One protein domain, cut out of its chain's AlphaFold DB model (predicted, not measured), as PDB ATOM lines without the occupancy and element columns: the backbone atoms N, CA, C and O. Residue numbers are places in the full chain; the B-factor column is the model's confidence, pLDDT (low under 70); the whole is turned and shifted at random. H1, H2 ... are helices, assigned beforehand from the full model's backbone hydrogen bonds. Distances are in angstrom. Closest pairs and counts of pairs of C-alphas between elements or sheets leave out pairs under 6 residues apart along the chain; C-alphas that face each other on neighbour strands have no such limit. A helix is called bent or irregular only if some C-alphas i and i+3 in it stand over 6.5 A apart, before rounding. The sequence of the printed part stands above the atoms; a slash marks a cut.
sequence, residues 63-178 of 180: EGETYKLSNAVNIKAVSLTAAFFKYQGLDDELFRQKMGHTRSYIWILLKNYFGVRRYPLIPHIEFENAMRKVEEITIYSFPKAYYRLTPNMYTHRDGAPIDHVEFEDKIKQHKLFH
ATOM      1  N   GLU A  63     238.839 217.030 204.146       94.31
ATOM      2  CA  GLU A  63     239.634 217.347 202.953       94.31
ATOM      3  C   GLU A  63     238.776 217.981 201.842       94.31
ATOM      4  O   GLU A  63     239.169 218.983 201.240       94.31
ATOM      5  N   GLY A  64     237.564 217.457 201.622       96.88
ATOM      6  CA  GLY A  64     236.629 217.990 200.627       96.88
ATOM      7  C   GLY A  64     236.185 219.422 200.932       96.88
ATOM      8  O   GLY A  64     236.104 220.258 200.031       96.88
ATOM      9  N   GLU A  65     235.950 219.743 202.200       97.44
ATOM     10  CA  GLU A  65     235.622 221.105 202.641       97.44
ATOM     11  C   GLU A  65     236.811 222.045 202.530       97.44
ATOM     12  O   GLU A  65     236.680 223.159 202.023       97.44
ATOM     13  N   THR A  66     237.990 221.574 202.927       96.94
ATOM     14  CA  THR A  66     239.244 222.312 202.772       96.94
ATOM     15  C   THR A  66     239.471 222.687 201.305       96.94
ATOM     16  O   THR A  66     239.834 223.828 201.002       96.94
ATOM     17  N   TYR A  67     239.202 221.759 200.382       97.69
ATOM     18  CA  TYR A  67     239.269 222.003 198.943       97.69
ATOM     19  C   TYR A  67     238.232 223.035 198.479       97.69
ATOM     20  O   TYR A  67     238.593 224.003 197.804       97.69
ATOM     21  N   LYS A  68     236.961 222.879 198.872       98.06
ATOM     22  CA  LYS A  68     235.883 223.821 198.519       98.06
ATOM     23  C   LYS A  68     236.173 225.237 199.014       98.06
ATOM     24  O   LYS A  68     236.083 226.180 198.228       98.06
ATOM     25  N   LEU A  69     236.590 225.381 200.272       98.25
ATOM     26  CA  LEU A  69     236.952 226.669 200.861       98.25
ATOM     27  C   LEU A  69     238.151 227.289 200.138       98.25
ATOM     28  O   LEU A  69     238.134 228.472 199.806       98.25
ATOM     29  N   SER A  70     239.175 226.488 199.836       97.69
ATOM     30  CA  SER A  70     240.336 226.948 199.066       97.69
ATOM     31  C   SER A  70     239.939 227.449 197.676       97.69
ATOM     32  O   SER A  70     240.385 228.517 197.247       97.69
ATOM     33  N   ASN A  71     239.051 226.731 196.988       98.12
ATOM     34  CA  ASN A  71     238.533 227.144 195.690       98.12
ATOM     35  C   ASN A  71     237.739 228.458 195.779       98.12
ATOM     36  O   ASN A  71     237.987 229.373 194.994       98.12
ATOM     37  N   ALA A  72     236.858 228.596 196.772       98.31
ATOM     38  CA  ALA A  72     236.112 229.832 197.014       98.31
ATOM     39  C   ALA A  72     237.049 231.022 197.267       98.31
ATOM     40  O   ALA A  72     236.893 232.085 196.665       98.31
ATOM     41  N   VAL A  73     238.083 230.825 198.088       98.25
ATOM     42  CA  VAL A  73     239.108 231.842 198.354       98.25
ATOM     43  C   VAL A  73     239.886 232.206 197.088       98.25
ATOM     44  O   VAL A  73     240.152 233.387 196.871       98.25
ATOM     45  N   ASN A  74     240.226 231.244 196.224       98.00
ATOM     46  CA  ASN A  74     240.897 231.530 194.951       98.00
ATOM     47  C   ASN A  74     240.005 232.357 194.011       98.00
ATOM     48  O   ASN A  74     240.456 233.384 193.503       98.00
ATOM     49  N   ILE A  75     238.740 231.964 193.825       98.06
ATOM     50  CA  ILE A  75     237.774 232.704 192.993       98.06
ATOM     51  C   ILE A  75     237.613 234.133 193.522       98.06
ATOM     52  O   ILE A  75     237.699 235.108 192.767       98.06
ATOM     53  N   LYS A  76     237.453 234.274 194.841       97.88
ATOM     54  CA  LYS A  76     237.328 235.576 195.493       97.88
ATOM     55  C   LYS A  76     238.595 236.417 195.337       97.88
ATOM     56  O   LYS A  76     238.499 237.603 195.034       97.88
ATOM     57  N   ALA A  77     239.777 235.821 195.486       97.69
ATOM     58  CA  ALA A  77     241.049 236.518 195.315       97.69
ATOM     59  C   ALA A  77     241.221 237.068 193.893       97.69
ATOM     60  O   ALA A  77     241.674 238.203 193.743       97.69
ATOM     61  N   VAL A  78     240.832 236.305 192.866       96.69
ATOM     62  CA  VAL A  78     240.843 236.768 191.468       96.69
ATOM     63  C   VAL A  78     239.905 237.961 191.296       96.69
ATOM     64  O   VAL A  78     240.342 239.015 190.836       96.69
ATOM     65  N   SER A  79     238.651 237.830 191.736       96.44
ATOM     66  CA  SER A  79     237.643 238.894 191.634       96.44
ATOM     67  C   SER A  79     238.081 240.186 192.337       96.44
ATOM     68  O   SER A  79     238.041 241.264 191.745       96.44
ATOM     69  N   LEU A  80     238.574 240.082 193.573       96.31
ATOM     70  CA  LEU A  80     239.037 241.236 194.343       96.31
ATOM     71  C   LEU A  80     240.307 241.856 193.761       96.31
ATOM     72  O   LEU A  80     240.464 243.069 193.819       96.31
ATOM     73  N   THR A  81     241.200 241.060 193.175       95.31
ATOM     74  CA  THR A  81     242.404 241.598 192.521       95.31
ATOM     75  C   THR A  81     242.051 242.340 191.238       95.31
ATOM     76  O   THR A  81     242.603 243.407 190.985       95.31
ATOM     77  N   ALA A  82     241.083 241.844 190.466       93.81
ATOM     78  CA  ALA A  82     240.554 242.584 189.324       93.81
ATOM     79  C   ALA A  82     239.910 243.906 189.772       93.81
ATOM     80  O   ALA A  82     240.218 244.953 189.210       93.81
ATOM     81  N   ALA A  83     239.107 243.884 190.841       92.81
ATOM     82  CA  ALA A  83     238.521 245.094 191.418       92.81
ATOM     83  C   ALA A  83     239.583 246.078 191.945       92.81
ATOM     84  O   ALA A  83     239.447 247.284 191.747       92.81
ATOM     85  N   PHE A  84     240.659 245.581 192.568       92.25
ATOM     86  CA  PHE A  84     241.787 246.392 193.039       92.25
ATOM     87  C   PHE A  84     242.405 247.218 191.912       92.25
ATOM     88  O   PHE A  84     242.744 248.377 192.113       92.25
ATOM     89  N   PHE A  85     242.517 246.629 190.727       90.88
ATOM     90  CA  PHE A  85     243.037 247.280 189.529       90.88
ATOM     91  C   PHE A  85     241.937 247.839 188.623       90.88
ATOM     92  O   PHE A  85     242.151 248.029 187.429       90.88
ATOM     93  N   LYS A  86     240.733 248.060 189.169       88.25
ATOM     94  CA  LYS A  86     239.598 248.662 188.453       88.25
ATOM     95  C   LYS A  86     239.297 247.971 187.112       88.25
ATOM     96  O   LYS A  86     238.885 248.617 186.154       88.25
ATOM     97  N   TYR A  87     239.502 246.654 187.057       84.12
ATOM     98  CA  TYR A  87     239.294 245.802 185.882       84.12
ATOM     99  C   TYR A  87     240.109 246.205 184.643       84.12
ATOM    100  O   TYR A  87     239.718 245.903 183.516       84.12
ATOM    101  N   GLN A  88     241.252 246.863 184.837       78.06
ATOM    102  CA  GLN A  88     242.167 247.184 183.746       78.06
ATOM    103  C   GLN A  88     242.894 245.928 183.252       78.06
ATOM    104  O   GLN A  88     243.238 245.038 184.034       78.06
ATOM    105  N   GLY A  89     243.130 245.859 181.939       71.19
ATOM    106  CA  GLY A  89     243.947 244.819 181.320       71.19
ATOM    107  C   GLY A  89     245.409 245.014 181.699       71.19
ATOM    108  O   GLY A  89     246.114 245.788 181.062       71.19
ATOM    109  N   LEU A  90     245.839 244.354 182.771       77.44
ATOM    110  CA  LEU A  90     247.205 244.423 183.273       77.44
ATOM    111  C   LEU A  90     248.042 243.241 182.802       77.44
ATOM    112  O   LEU A  90     247.532 242.230 182.330       77.44
ATOM    113  N   ASP A  91     249.351 243.376 182.992       83.88
ATOM    114  CA  ASP A  91     250.293 242.293 182.768       83.88
ATOM    115  C   ASP A  91     249.996 241.129 183.729       83.88
ATOM    116  O   ASP A  91     249.770 241.322 184.932       83.88
ATOM    117  N   ASP A  92     250.009 239.913 183.184       85.62
ATOM    118  CA  ASP A  92     249.691 238.690 183.918       85.62
ATOM    119  C   ASP A  92     250.590 238.488 185.143       85.62
ATOM    120  O   ASP A  92     250.158 237.920 186.151       85.62
ATOM    121  N   GLU A  93     251.855 238.906 185.078       87.00
ATOM    122  CA  GLU A  93     252.790 238.764 186.186       87.00
ATOM    123  C   GLU A  93     252.400 239.673 187.348       87.00
ATOM    124  O   GLU A  93     252.252 239.192 188.476       87.00
ATOM    125  N   LEU A  94     252.136 240.950 187.066       87.19
ATOM    126  CA  LEU A  94     251.650 241.913 188.056       87.19
ATOM    127  C   LEU A  94     250.350 241.425 188.710       87.19
ATOM    128  O   LEU A  94     250.229 241.423 189.943       87.19
ATOM    129  N   PHE A  95     249.395 240.961 187.897       90.69
ATOM    130  CA  PHE A  95     248.124 240.443 188.394       90.69
ATOM    131  C   PHE A  95     248.332 239.230 189.305       90.69
ATOM    132  O   PHE A  95     247.799 239.193 190.418       90.69
ATOM    133  N   ARG A  96     249.149 238.253 188.887       90.88
ATOM    134  CA  ARG A  96     249.455 237.057 189.690       90.88
ATOM    135  C   ARG A  96     250.125 237.410 191.013       90.88
ATOM    136  O   ARG A  96     249.736 236.860 192.046       90.88
ATOM    137  N   GLN A  97     251.090 238.329 191.006       90.94
ATOM    138  CA  GLN A  97     251.767 238.751 192.231       90.94
ATOM    139  C   GLN A  97     250.774 239.411 193.209       90.94
ATOM    140  O   GLN A  97     250.727 239.041 194.388       90.94
ATOM    141  N   LYS A  98     249.920 240.334 192.736       92.69
ATOM    142  CA  LYS A  98     248.906 240.971 193.597       92.69
ATOM    143  C   LYS A  98     247.844 239.976 194.062       92.69
ATOM    144  O   LYS A  98     247.465 240.015 195.232       92.69
ATOM    145  N   MET A  99     247.417 239.047 193.210       94.81
ATOM    146  CA  MET A  99     246.462 237.993 193.562       94.81
ATOM    147  C   MET A  99     246.992 237.098 194.684       94.81
ATOM    148  O   MET A  99     246.253 236.797 195.624       94.81
ATOM    149  N   GLY A 100     248.288 236.772 194.663       94.88
ATOM    150  CA  GLY A 100     248.958 236.092 195.771       94.88
ATOM    151  C   GLY A 100     248.838 236.859 197.094       94.88
ATOM    152  O   GLY A 100     248.497 236.264 198.120       94.88
ATOM    153  N   HIS A 101     249.042 238.181 197.077       94.25
ATOM    154  CA  HIS A 101     248.843 239.027 198.260       94.25
ATOM    155  C   HIS A 101     247.379 239.053 198.708       94.25
ATOM    156  O   HIS A 101     247.104 238.810 199.883       94.25
ATOM    157  N   THR A 102     246.438 239.296 197.793       96.38
ATOM    158  CA  THR A 102     244.995 239.308 198.079       96.38
ATOM    159  C   THR A 102     244.558 238.010 198.748       96.38
ATOM    160  O   THR A 102     243.937 238.036 199.811       96.38
ATOM    161  N   ARG A 103     244.963 236.867 198.189       97.62
ATOM    162  CA  ARG A 103     244.665 235.545 198.743       97.62
ATOM    163  C   ARG A 103     245.216 235.375 200.160       97.62
ATOM    164  O   ARG A 103     244.505 234.900 201.041       97.62
ATOM    165  N   SER A 104     246.461 235.784 200.396       96.25
ATOM    166  CA  SER A 104     247.073 235.736 201.731       96.25
ATOM    167  C   SER A 104     246.294 236.564 202.755       96.25
ATOM    168  O   SER A 104     246.080 236.100 203.875       96.25
ATOM    169  N   TYR A 105     245.817 237.752 202.379       96.62
ATOM    170  CA  TYR A 105     245.001 238.582 203.266       96.62
ATOM    171  C   TYR A 105     243.611 237.993 203.534       96.62
ATOM    172  O   TYR A 105     243.162 238.054 204.677       96.62
ATOM    173  N   ILE A 106     242.959 237.367 202.545       97.88
ATOM    174  CA  ILE A 106     241.702 236.625 202.765       97.88
ATOM    175  C   ILE A 106     241.912 235.536 203.824       97.88
ATOM    176  O   ILE A 106     241.152 235.455 204.789       97.88
ATOM    177  N   TRP A 107     242.987 234.750 203.711       97.81
ATOM    178  CA  TRP A 107     243.302 233.725 204.707       97.81
ATOM    179  C   TRP A 107     243.604 234.296 206.092       97.81
ATOM    180  O   TRP A 107     243.233 233.683 207.089       97.81
ATOM    181  N   ILE A 108     244.279 235.444 206.184       96.38
ATOM    182  CA  ILE A 108     244.509 236.124 207.468       96.38
ATOM    183  C   ILE A 108     243.175 236.529 208.103       96.38
ATOM    184  O   ILE A 108     242.968 236.249 209.281       96.38
ATOM    185  N   LEU A 109     242.263 237.128 207.331       96.19
ATOM    186  CA  LEU A 109     240.943 237.530 207.823       96.19
ATOM    187  C   LEU A 109     240.134 236.330 208.326       96.19
ATOM    188  O   LEU A 109     239.616 236.385 209.437       96.19
ATOM    189  N   LEU A 110     240.081 235.237 207.556       96.81
ATOM    190  CA  LEU A 110     239.381 234.013 207.959       96.81
ATOM    191  C   LEU A 110     239.960 233.424 209.245       96.81
ATOM    192  O   LEU A 110     239.237 233.180 210.205       96.81
ATOM    193  N   LYS A 111     241.282 233.234 209.294       96.38
ATOM    194  CA  LYS A 111     241.957 232.671 210.468       96.38
ATOM    195  C   LYS A 111     241.725 233.497 211.729       96.38
ATOM    196  O   LYS A 111     241.481 232.925 212.784       96.38
ATOM    197  N   ASN A 112     241.779 234.822 211.610       95.81
ATOM    198  CA  ASN A 112     241.533 235.719 212.734       95.81
ATOM    199  C   ASN A 112     240.067 235.677 213.182       95.81
ATOM    200  O   ASN A 112     239.816 235.672 214.379       95.81
ATOM    201  N   TYR A 113     239.120 235.611 212.240       95.81
ATOM    202  CA  TYR A 113     237.690 235.522 212.543       95.81
ATOM    203  C   TYR A 113     237.346 234.255 213.337       95.81
ATOM    204  O   TYR A 113     236.630 234.333 214.327       95.81
ATOM    205  N   PHE A 114     237.909 233.107 212.950       94.94
ATOM    206  CA  PHE A 114     237.675 231.826 213.630       94.94
ATOM    207  C   PHE A 114     238.654 231.536 214.780       94.94
ATOM    208  O   PHE A 114     238.564 230.488 215.406       94.94
ATOM    209  N   GLY A 115     239.615 232.424 215.058       95.06
ATOM    210  CA  GLY A 115     240.601 232.224 216.127       95.06
ATOM    211  C   GLY A 115     241.568 231.054 215.898       95.06
ATOM    212  O   GLY A 115     242.067 230.470 216.858       95.06
ATOM    213  N   VAL A 116     241.859 230.694 214.642       94.69
ATOM    214  CA  VAL A 116     242.668 229.511 214.294       94.69
ATOM    215  C   VAL A 116     244.017 229.863 213.671       94.69
ATOM    216  O   VAL A 116     244.163 230.798 212.887       94.69
ATOM    217  N   ARG A 117     245.044 229.045 213.937       94.56
ATOM    218  CA  ARG A 117     246.393 229.253 213.366       94.56
ATOM    219  C   ARG A 117     246.478 228.938 211.867       94.56
ATOM    220  O   ARG A 117     247.276 229.550 211.149       94.56
ATOM    221  N   ARG A 118     245.715 227.950 211.392       94.06
ATOM    222  CA  ARG A 118     245.694 227.476 209.995       94.06
ATOM    223  C   ARG A 118     244.247 227.252 209.574       94.06
ATOM    224  O   ARG A 118     243.467 226.766 210.377       94.06
ATOM    225  N   TYR A 119     243.913 227.561 208.324       92.44
ATOM    226  CA  TYR A 119     242.535 227.457 207.836       92.44
ATOM    227  C   TYR A 119     241.938 226.034 207.853       92.44
ATOM    228  O   TYR A 119     240.738 225.944 208.070       92.44
ATOM    229  N   PRO A 120     242.699 224.921 207.724       94.38
ATOM    230  CA  PRO A 120     242.107 223.591 207.888       94.38
ATOM    231  C   PRO A 120     241.656 223.308 209.325       94.38
ATOM    232  O   PRO A 120     240.910 222.371 209.541       94.38
ATOM    233  N   LEU A 121     242.113 224.095 210.310       94.94
ATOM    234  CA  LEU A 121     241.713 223.953 211.713       94.94
ATOM    235  C   LEU A 121     240.395 224.669 212.033       94.94
ATOM    236  O   LEU A 121     240.003 224.692 213.193       94.94
ATOM    237  N   ILE A 122     239.741 225.289 211.044       95.69
ATOM    238  CA  ILE A 122     238.375 225.787 211.225       95.69
ATOM    239  C   ILE A 122     237.490 224.576 211.584       95.69
ATOM    240  O   ILE A 122     237.630 223.528 210.942       95.69
ATOM    241  N   PRO A 123     236.626 224.675 212.610       94.94
ATOM    242  CA  PRO A 123     235.715 223.591 212.949       94.94
ATOM    243  C   PRO A 123     234.800 223.240 211.774       94.94
ATOM    244  O   PRO A 123     234.339 224.125 211.056       94.94
ATOM    245  N   HIS A 124     234.498 221.959 211.600       94.81
ATOM    246  CA  HIS A 124     233.590 221.460 210.568       94.81
ATOM    247  C   HIS A 124     232.220 222.150 210.635       94.81
ATOM    248  O   HIS A 124     231.714 222.626 209.622       94.81
ATOM    249  N   ILE A 125     231.676 222.318 211.844       93.81
ATOM    250  CA  ILE A 125     230.407 223.027 212.078       93.81
ATOM    251  C   ILE A 125     230.417 224.486 211.575       93.81
ATOM    252  O   ILE A 125     229.372 225.044 211.251       93.81
ATOM    253  N   GLU A 126     231.597 225.096 211.451       95.62
ATOM    254  CA  GLU A 126     231.784 226.468 210.970       95.62
ATOM    255  C   GLU A 126     232.025 226.551 209.453       95.62
ATOM    256  O   GLU A 126     232.228 227.647 208.928       95.62
ATOM    257  N   PHE A 127     232.003 225.434 208.718       96.81
ATOM    258  CA  PHE A 127     232.314 225.415 207.285       96.81
ATOM    259  C   PHE A 127     231.424 226.370 206.473       96.81
ATOM    260  O   PHE A 127     231.930 227.216 205.730       96.81
ATOM    261  N   GLU A 128     230.107 226.303 206.661       97.44
ATOM    262  CA  GLU A 128     229.156 227.181 205.966       97.44
ATOM    263  C   GLU A 128     229.341 228.655 206.360       97.44
ATOM    264  O   GLU A 128     229.237 229.558 205.525       97.44
ATOM    265  N   ASN A 129     229.683 228.919 207.625       97.19
ATOM    266  CA  ASN A 129     229.997 230.267 208.099       97.19
ATOM    267  C   ASN A 129     231.280 230.791 207.438       97.19
ATOM    268  O   ASN A 129     231.342 231.959 207.051       97.19
ATOM    269  N   ALA A 130     232.290 229.937 207.257       97.81
ATOM    270  CA  ALA A 130     233.531 230.288 206.577       97.81
ATOM    271  C   ALA A 130     233.296 230.612 205.097       97.81
ATOM    272  O   ALA A 130     233.848 231.595 204.599       97.81
ATOM    273  N   MET A 131     232.442 229.845 204.415       98.31
ATOM    274  CA  MET A 131     232.046 230.109 203.028       98.31
ATOM    275  C   MET A 131     231.348 231.465 202.892       98.31
ATOM    276  O   MET A 131     231.807 232.306 202.114       98.31
ATOM    277  N   ARG A 132     230.332 231.744 203.721       98.00
ATOM    278  CA  ARG A 132     229.676 233.066 203.746       98.00
ATOM    279  C   ARG A 132     230.667 234.182 204.056       98.00
ATOM    280  O   ARG A 132     230.636 235.239 203.428       98.00
ATOM    281  N   LYS A 133     231.616 233.936 204.965       97.38
ATOM    282  CA  LYS A 133     232.624 234.943 205.296       97.38
ATOM    283  C   LYS A 133     233.502 235.304 204.103       97.38
ATOM    284  O   LYS A 133     233.843 236.472 203.941       97.38
ATOM    285  N   VAL A 134     233.859 234.338 203.257       97.81
ATOM    286  CA  VAL A 134     234.595 234.600 202.008       97.81
ATOM    287  C   VAL A 134     233.790 235.497 201.068       97.81
ATOM    288  O   VAL A 134     234.352 236.416 200.465       97.81
ATOM    289  N   GLU A 135     232.485 235.264 200.956       96.44
ATOM    290  CA  GLU A 135     231.595 236.046 200.097       96.44
ATOM    291  C   GLU A 135     231.472 237.502 200.560       96.44
ATOM    292  O   GLU A 135     231.551 238.408 199.727       96.44
ATOM    293  N   GLU A 136     231.389 237.735 201.870       96.19
ATOM    294  CA  GLU A 136     231.312 239.068 202.483       96.19
ATOM    295  C   GLU A 136     232.583 239.911 202.319       96.19
ATOM    296  O   GLU A 136     232.526 241.139 202.409       96.19
ATOM    297  N   ILE A 137     233.749 239.286 202.120       95.94
ATOM    298  CA  ILE A 137     235.005 240.035 202.007       95.94
ATOM    299  C   ILE A 137     234.937 240.945 200.780       95.94
ATOM    300  O   ILE A 137     234.673 240.517 199.657       95.94
ATOM    301  N   THR A 138     235.230 242.222 200.979       94.69
ATOM    302  CA  THR A 138     235.349 243.200 199.899       94.69
ATOM    303  C   THR A 138     236.783 243.692 199.812       94.69
ATOM    304  O   THR A 138     237.610 243.431 200.690       94.69
ATOM    305  N   ILE A 139     237.087 244.463 198.767       91.31
ATOM    306  CA  ILE A 139     238.401 245.099 198.649       91.31
ATOM    307  C   ILE A 139     238.688 246.028 199.840       91.31
ATOM    308  O   ILE A 139     239.836 246.183 200.250       91.31
ATOM    309  N   TYR A 140     237.631 246.554 200.463       92.00
ATOM    310  CA  TYR A 140     237.682 247.465 201.597       92.00
ATOM    311  C   TYR A 140     237.870 246.766 202.949       92.00
ATOM    312  O   TYR A 140     238.190 247.417 203.949       92.00
ATOM    313  N   SER A 141     237.760 245.436 203.002       90.81
ATOM    314  CA  SER A 141     238.001 244.647 204.216       90.81
ATOM    315  C   SER A 141     239.477 244.628 204.634       90.81
ATOM    316  O   SER A 141     239.790 244.355 205.792       90.81
ATOM    317  N   PHE A 142     240.401 244.946 203.727       93.12
ATOM    318  CA  PHE A 142     241.837 244.835 203.978       93.12
ATOM    319  C   PHE A 142     242.427 246.031 204.762       93.12
ATOM    320  O   PHE A 142     241.874 247.143 204.737       93.12
ATOM    321  N   PRO A 143     243.554 245.831 205.482       91.00
ATOM    322  CA  PRO A 143     244.251 246.903 206.197       91.00
ATOM    323  C   PRO A 143     244.985 247.847 205.236       91.00
ATOM    324  O   PRO A 143     245.276 247.489 204.100       91.00
ATOM    325  N   LYS A 144     245.368 249.041 205.714       89.62
ATOM    326  CA  LYS A 144     246.044 250.076 204.903       89.62
ATOM    327  C   LYS A 144     247.266 249.560 204.130       89.62
ATOM    328  O   LYS A 144     247.491 249.964 202.996       89.62
ATOM    329  N   ALA A 145     248.036 248.649 204.725       89.06
ATOM    330  CA  ALA A 145     249.222 248.076 204.094       89.06
ATOM    331  C   ALA A 145     248.919 247.328 202.783       89.06
ATOM    332  O   ALA A 145     249.766 247.315 201.897       89.06
ATOM    333  N   TYR A 146     247.722 246.750 202.636       91.50
ATOM    334  CA  TYR A 146     247.331 246.007 201.438       91.50
ATOM    335  C   TYR A 146     247.238 246.885 200.185       91.50
ATOM    336  O   TYR A 146     247.548 246.416 199.092       91.50
ATOM    337  N   TYR A 147     246.822 248.145 200.324       89.50
ATOM    338  CA  TYR A 147     246.578 249.032 199.179       89.50
ATOM    339  C   TYR A 147     247.868 249.496 198.510       89.50
ATOM    340  O   TYR A 147     247.857 249.902 197.359       89.50
ATOM    341  N   ARG A 148     249.002 249.375 199.205       86.75
ATOM    342  CA  ARG A 148     250.306 249.709 198.643       86.75
ATOM    343  C   ARG A 148     250.734 248.641 197.640       86.75
ATOM    344  O   ARG A 148     250.616 247.439 197.898       86.75
ATOM    345  N   LEU A 149     251.281 249.084 196.516       85.31
ATOM    346  CA  LEU A 149     252.064 248.227 195.635       85.31
ATOM    347  C   LEU A 149     253.444 247.991 196.270       85.31
ATOM    348  O   LEU A 149     253.983 248.855 196.969       85.31
ATOM    349  N   THR A 150     254.006 246.796 196.095       80.00
ATOM    350  CA  THR A 150     255.402 246.541 196.484       80.00
ATOM    351  C   THR A 150     256.343 247.126 195.427       80.00
ATOM    352  O   THR A 150     255.904 247.314 194.297       80.00
ATOM    353  N   PRO A 151     257.624 247.407 195.744       74.75
ATOM    354  CA  PRO A 151     258.594 247.957 194.786       74.75
ATOM    355  C   PRO A 151     258.589 247.258 193.414       74.75
ATOM    356  O   PRO A 151     258.604 247.918 192.382       74.75
ATOM    357  N   ASN A 152     258.440 245.931 193.409       73.00
ATOM    358  CA  ASN A 152     258.411 245.103 192.198       73.00
ATOM    359  C   ASN A 152     257.102 245.206 191.387       73.00
ATOM    360  O   ASN A 152     257.018 244.650 190.300       73.00
ATOM    361  N   MET A 153     256.079 245.884 191.912       75.88
ATOM    362  CA  MET A 153     254.754 246.044 191.307       75.88
ATOM    363  C   MET A 153     254.497 247.460 190.768       75.88
ATOM    364  O   MET A 153     253.413 247.697 190.251       75.88
ATOM    365  N   TYR A 154     255.426 248.417 190.914       68.44
ATOM    366  CA  TYR A 154     255.189 249.818 190.510       68.44
ATOM    367  C   TYR A 154     255.316 250.067 189.008       68.44
ATOM    368  O   TYR A 154     254.857 251.097 188.524       68.44
ATOM    369  N   THR A 155     255.942 249.156 188.273       62.84
ATOM    370  CA  THR A 155     256.172 249.310 186.838       62.84
ATOM    371  C   THR A 155     255.349 248.290 186.075       62.84
ATOM    372  O   THR A 155     255.570 247.085 186.194       62.84
ATOM    373  N   HIS A 156     254.407 248.778 185.272       64.00
ATOM    374  CA  HIS A 156     253.837 247.998 184.180       64.00
ATOM    375  C   HIS A 156     254.905 247.777 183.091       64.00
ATOM    376  O   HIS A 156     255.904 248.504 183.068       64.00
ATOM    377  N   ARG A 157     254.697 246.818 182.172       57.19
ATOM    378  CA  ARG A 157     255.638 246.533 181.065       57.19
ATOM    379  C   ARG A 157     256.053 247.785 180.276       57.19
ATOM    380  O   ARG A 157     257.180 247.838 179.801       57.19
ATOM    381  N   ASP A 158     255.192 248.800 180.240       59.94
ATOM    382  CA  ASP A 158     255.379 250.014 179.440       59.94
ATOM    383  C   ASP A 158     255.739 251.270 180.262       59.94
ATOM    384  O   ASP A 158     255.710 252.384 179.742       59.94
ATOM    385  N   GLY A 159     256.037 251.138 181.563       64.94
ATOM    386  CA  GLY A 159     256.374 252.282 182.429       64.94
ATOM    387  C   GLY A 159     255.206 253.232 182.740       64.94
ATOM    388  O   GLY A 159     255.398 254.255 183.396       64.94
ATOM    389  N   ALA A 160     253.991 252.890 182.301       66.75
ATOM    390  CA  ALA A 160     252.777 253.627 182.617       66.75
ATOM    391  C   ALA A 160     252.412 253.499 184.112       66.75
ATOM    392  O   ALA A 160     252.582 252.420 184.696       66.75
ATOM    393  N   PRO A 161     251.893 254.572 184.741       70.38
ATOM    394  CA  PRO A 161     251.396 254.512 186.109       70.38
ATOM    395  C   PRO A 161     250.203 253.554 186.205       70.38
ATOM    396  O   PRO A 161     249.288 253.594 185.384       70.38
ATOM    397  N   ILE A 162     250.219 252.692 187.222       79.81
ATOM    398  CA  ILE A 162     249.165 251.704 187.464       79.81
ATOM    399  C   ILE A 162     248.060 252.353 188.290       79.81
ATOM    400  O   ILE A 162     248.263 252.681 189.462       79.81
ATOM    401  N   ASP A 163     246.881 252.490 187.697       83.69
ATOM    402  CA  ASP A 163     245.695 252.913 188.427       83.69
ATOM    403  C   ASP A 163     245.158 251.755 189.283       83.69
ATOM    404  O   ASP A 163     245.027 250.612 188.834       83.69
ATOM    405  N   HIS A 164     244.886 252.036 190.551       86.12
ATOM    406  CA  HIS A 164     244.426 251.047 191.516       86.12
ATOM    407  C   HIS A 164     243.584 251.699 192.613       86.12
ATOM    408  O   HIS A 164     243.498 252.919 192.719       86.12
ATOM    409  N   VAL A 165     242.906 250.873 193.405       85.44
ATOM    410  CA  VAL A 165     242.153 251.318 194.582       85.44
ATOM    411  C   VAL A 165     243.128 251.816 195.642       85.44
ATOM    412  O   VAL A 165     244.008 251.068 196.085       85.44
ATOM    413  N   GLU A 166     242.931 253.049 196.096       88.06
ATOM    414  CA  GLU A 166     243.718 253.650 197.169       88.06
ATOM    415  C   GLU A 166     243.033 253.458 198.531       88.06
ATOM    416  O   GLU A 166     241.849 253.130 198.642       88.06
ATOM    417  N   PHE A 167     243.775 253.661 199.622       84.38
ATOM    418  CA  PHE A 167     243.198 253.532 200.964       84.38
ATOM    419  C   PHE A 167     242.143 254.616 201.239       84.38
ATOM    420  O   PHE A 167     241.190 254.410 201.988       84.38
ATOM    421  N   GLU A 168     242.292 255.774 200.619       85.62
ATOM    422  CA  GLU A 168     241.395 256.915 200.685       85.62
ATOM    423  C   GLU A 168     240.002 256.561 200.139       85.62
ATOM    424  O   GLU A 168     238.992 257.034 200.672       85.62
ATOM    425  N   ASP A 169     239.922 255.661 199.154       80.12
ATOM    426  CA  ASP A 169     238.657 255.169 198.600       80.12
ATOM    427  C   ASP A 169     237.866 254.352 199.632       80.12
ATOM    428  O   ASP A 169     236.643 254.488 199.731       80.12
ATOM    429  N   LYS A 170     238.559 253.594 200.496       82.25
ATOM    430  CA  LYS A 170     237.942 252.920 201.654       82.25
ATOM    431  C   LYS A 170     237.298 253.920 202.610       82.25
ATOM    432  O   LYS A 170     236.185 253.696 203.085       82.25
ATOM    433  N   ILE A 171     238.005 255.006 202.920       78.31
ATOM    434  CA  ILE A 171     237.520 256.030 203.856       78.31
ATOM    435  C   ILE A 171     236.256 256.692 203.298       78.31
ATOM    436  O   ILE A 171     235.299 256.910 204.042       78.31
ATOM    437  N   LYS A 172     236.234 256.987 201.992       76.38
ATOM    438  CA  LYS A 172     235.065 257.563 201.315       76.38
ATOM    439  C   LYS A 172     233.866 256.620 201.351       76.38
ATOM    440  O   LYS A 172     232.782 257.064 201.716       76.38
ATOM    441  N   GLN A 173     234.062 255.332 201.055       74.00
ATOM    442  CA  GLN A 173     232.986 254.346 201.178       74.00
ATOM    443  C   GLN A 173     232.423 254.285 202.596       74.00
ATOM    444  O   GLN A 173     231.213 254.349 202.769       74.00
ATOM    445  N   HIS A 174     233.279 254.217 203.617       68.06
ATOM    446  CA  HIS A 174     232.815 254.116 205.000       68.06
ATOM    447  C   HIS A 174     231.996 255.341 205.446       68.06
ATOM    448  O   HIS A 174     231.028 255.190 206.181       68.06
ATOM    449  N   LYS A 175     232.333 256.544 204.959       63.41
ATOM    450  CA  LYS A 175     231.562 257.769 205.232       63.41
ATOM    451  C   LYS A 175     230.192 257.798 204.547       63.41
ATOM    452  O   LYS A 175     229.272 258.365 205.121       63.41
ATOM    453  N   LEU A 176     230.043 257.189 203.367       60.50
ATOM    454  CA  LEU A 176     228.742 257.093 202.691       60.50
ATOM    455  C   LEU A 176     227.730 256.239 203.474       60.50
ATOM    456  O   LEU A 176     226.544 256.518 203.407       60.50
ATOM    457  N   PHE A 177     228.185 255.238 204.233       54.94
ATOM    458  CA  PHE A 177     227.312 254.359 205.029       54.94
ATOM    459  C   PHE A 177     226.941 254.919 206.416       54.94
ATOM    460  O   PHE A 177     226.240 254.253 207.171       54.94
ATOM    461  N   HIS A 178     227.420 256.116 206.771       55.59
ATOM    462  CA  HIS A 178     227.179 256.759 208.072       55.59
ATOM    463  C   HIS A 178     226.569 258.166 207.941       55.59
ATOM    464  O   HIS A 178     226.701 258.981 208.852       55.59
TER     465      HIS A 178
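This is residues 63 to 178 of the 180 residues of the protein "ORF6C domain-containing protein" of Aerococcus sanguinicola (UniProt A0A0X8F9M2). Two long helices, H1 and H2, cross steeply as an X, and H3 lies side by side with H1, also crossed by H2. The short H4 packs on H2, and a long loop leads from it to H5, which touches no helix. The printed part has 116 residues with five named helices, H1 to H5 in chain order, and no named strand; its class is all helix. It is compact, with a radius of gyration of the C-alphas of 15.4 A and spans of 48 by 37 by 21 A.

H1, residues 63 to 84, touches H2, residues 92 to 113, with residues 73 to 82 alone; the closest C-alphas, of Ala 77 and Arg 103, are 5.1 A apart, at a steep tilt of 56 degrees, opposite ways. H3, residues 124 to 136, touches H1 at a shallow tilt of 11 degrees, the same way, closest at the C-alphas of Leu 69 and Met 131, 6.4 A. H4, residues 144 to 147, only just touches H2, with 3 pairs of C-alphas within 8 A, closest His 101 and Tyr 146, 7.8 A. H5, residues 167 to 176, is apart from H1, H2 and H3. Every O i to N i+4 pair is within hydrogen-bond range in H1, H2 and H5, and 7 of 9 in H3; H4 is too short for such a pair.

H1 begins at C-alpha 63 (239.634, 217.347, 202.953) and measures 30.8 A; H2 measures 31.2 A and H3 19.5 A. H3 is irregular: C-alphas 125 and 128 are 7.5 A apart. H5 measures 15.0 A and ends at C-alpha 176 (228.742, 257.093, 202.691).

The farthest C-alphas, of Ile 125 and Asp 158, are 49.2 A apart. The printed part has no cut. The link H4 to H5 is long. Residues 154 to 160 and 174 to 178 have pLDDT under 70.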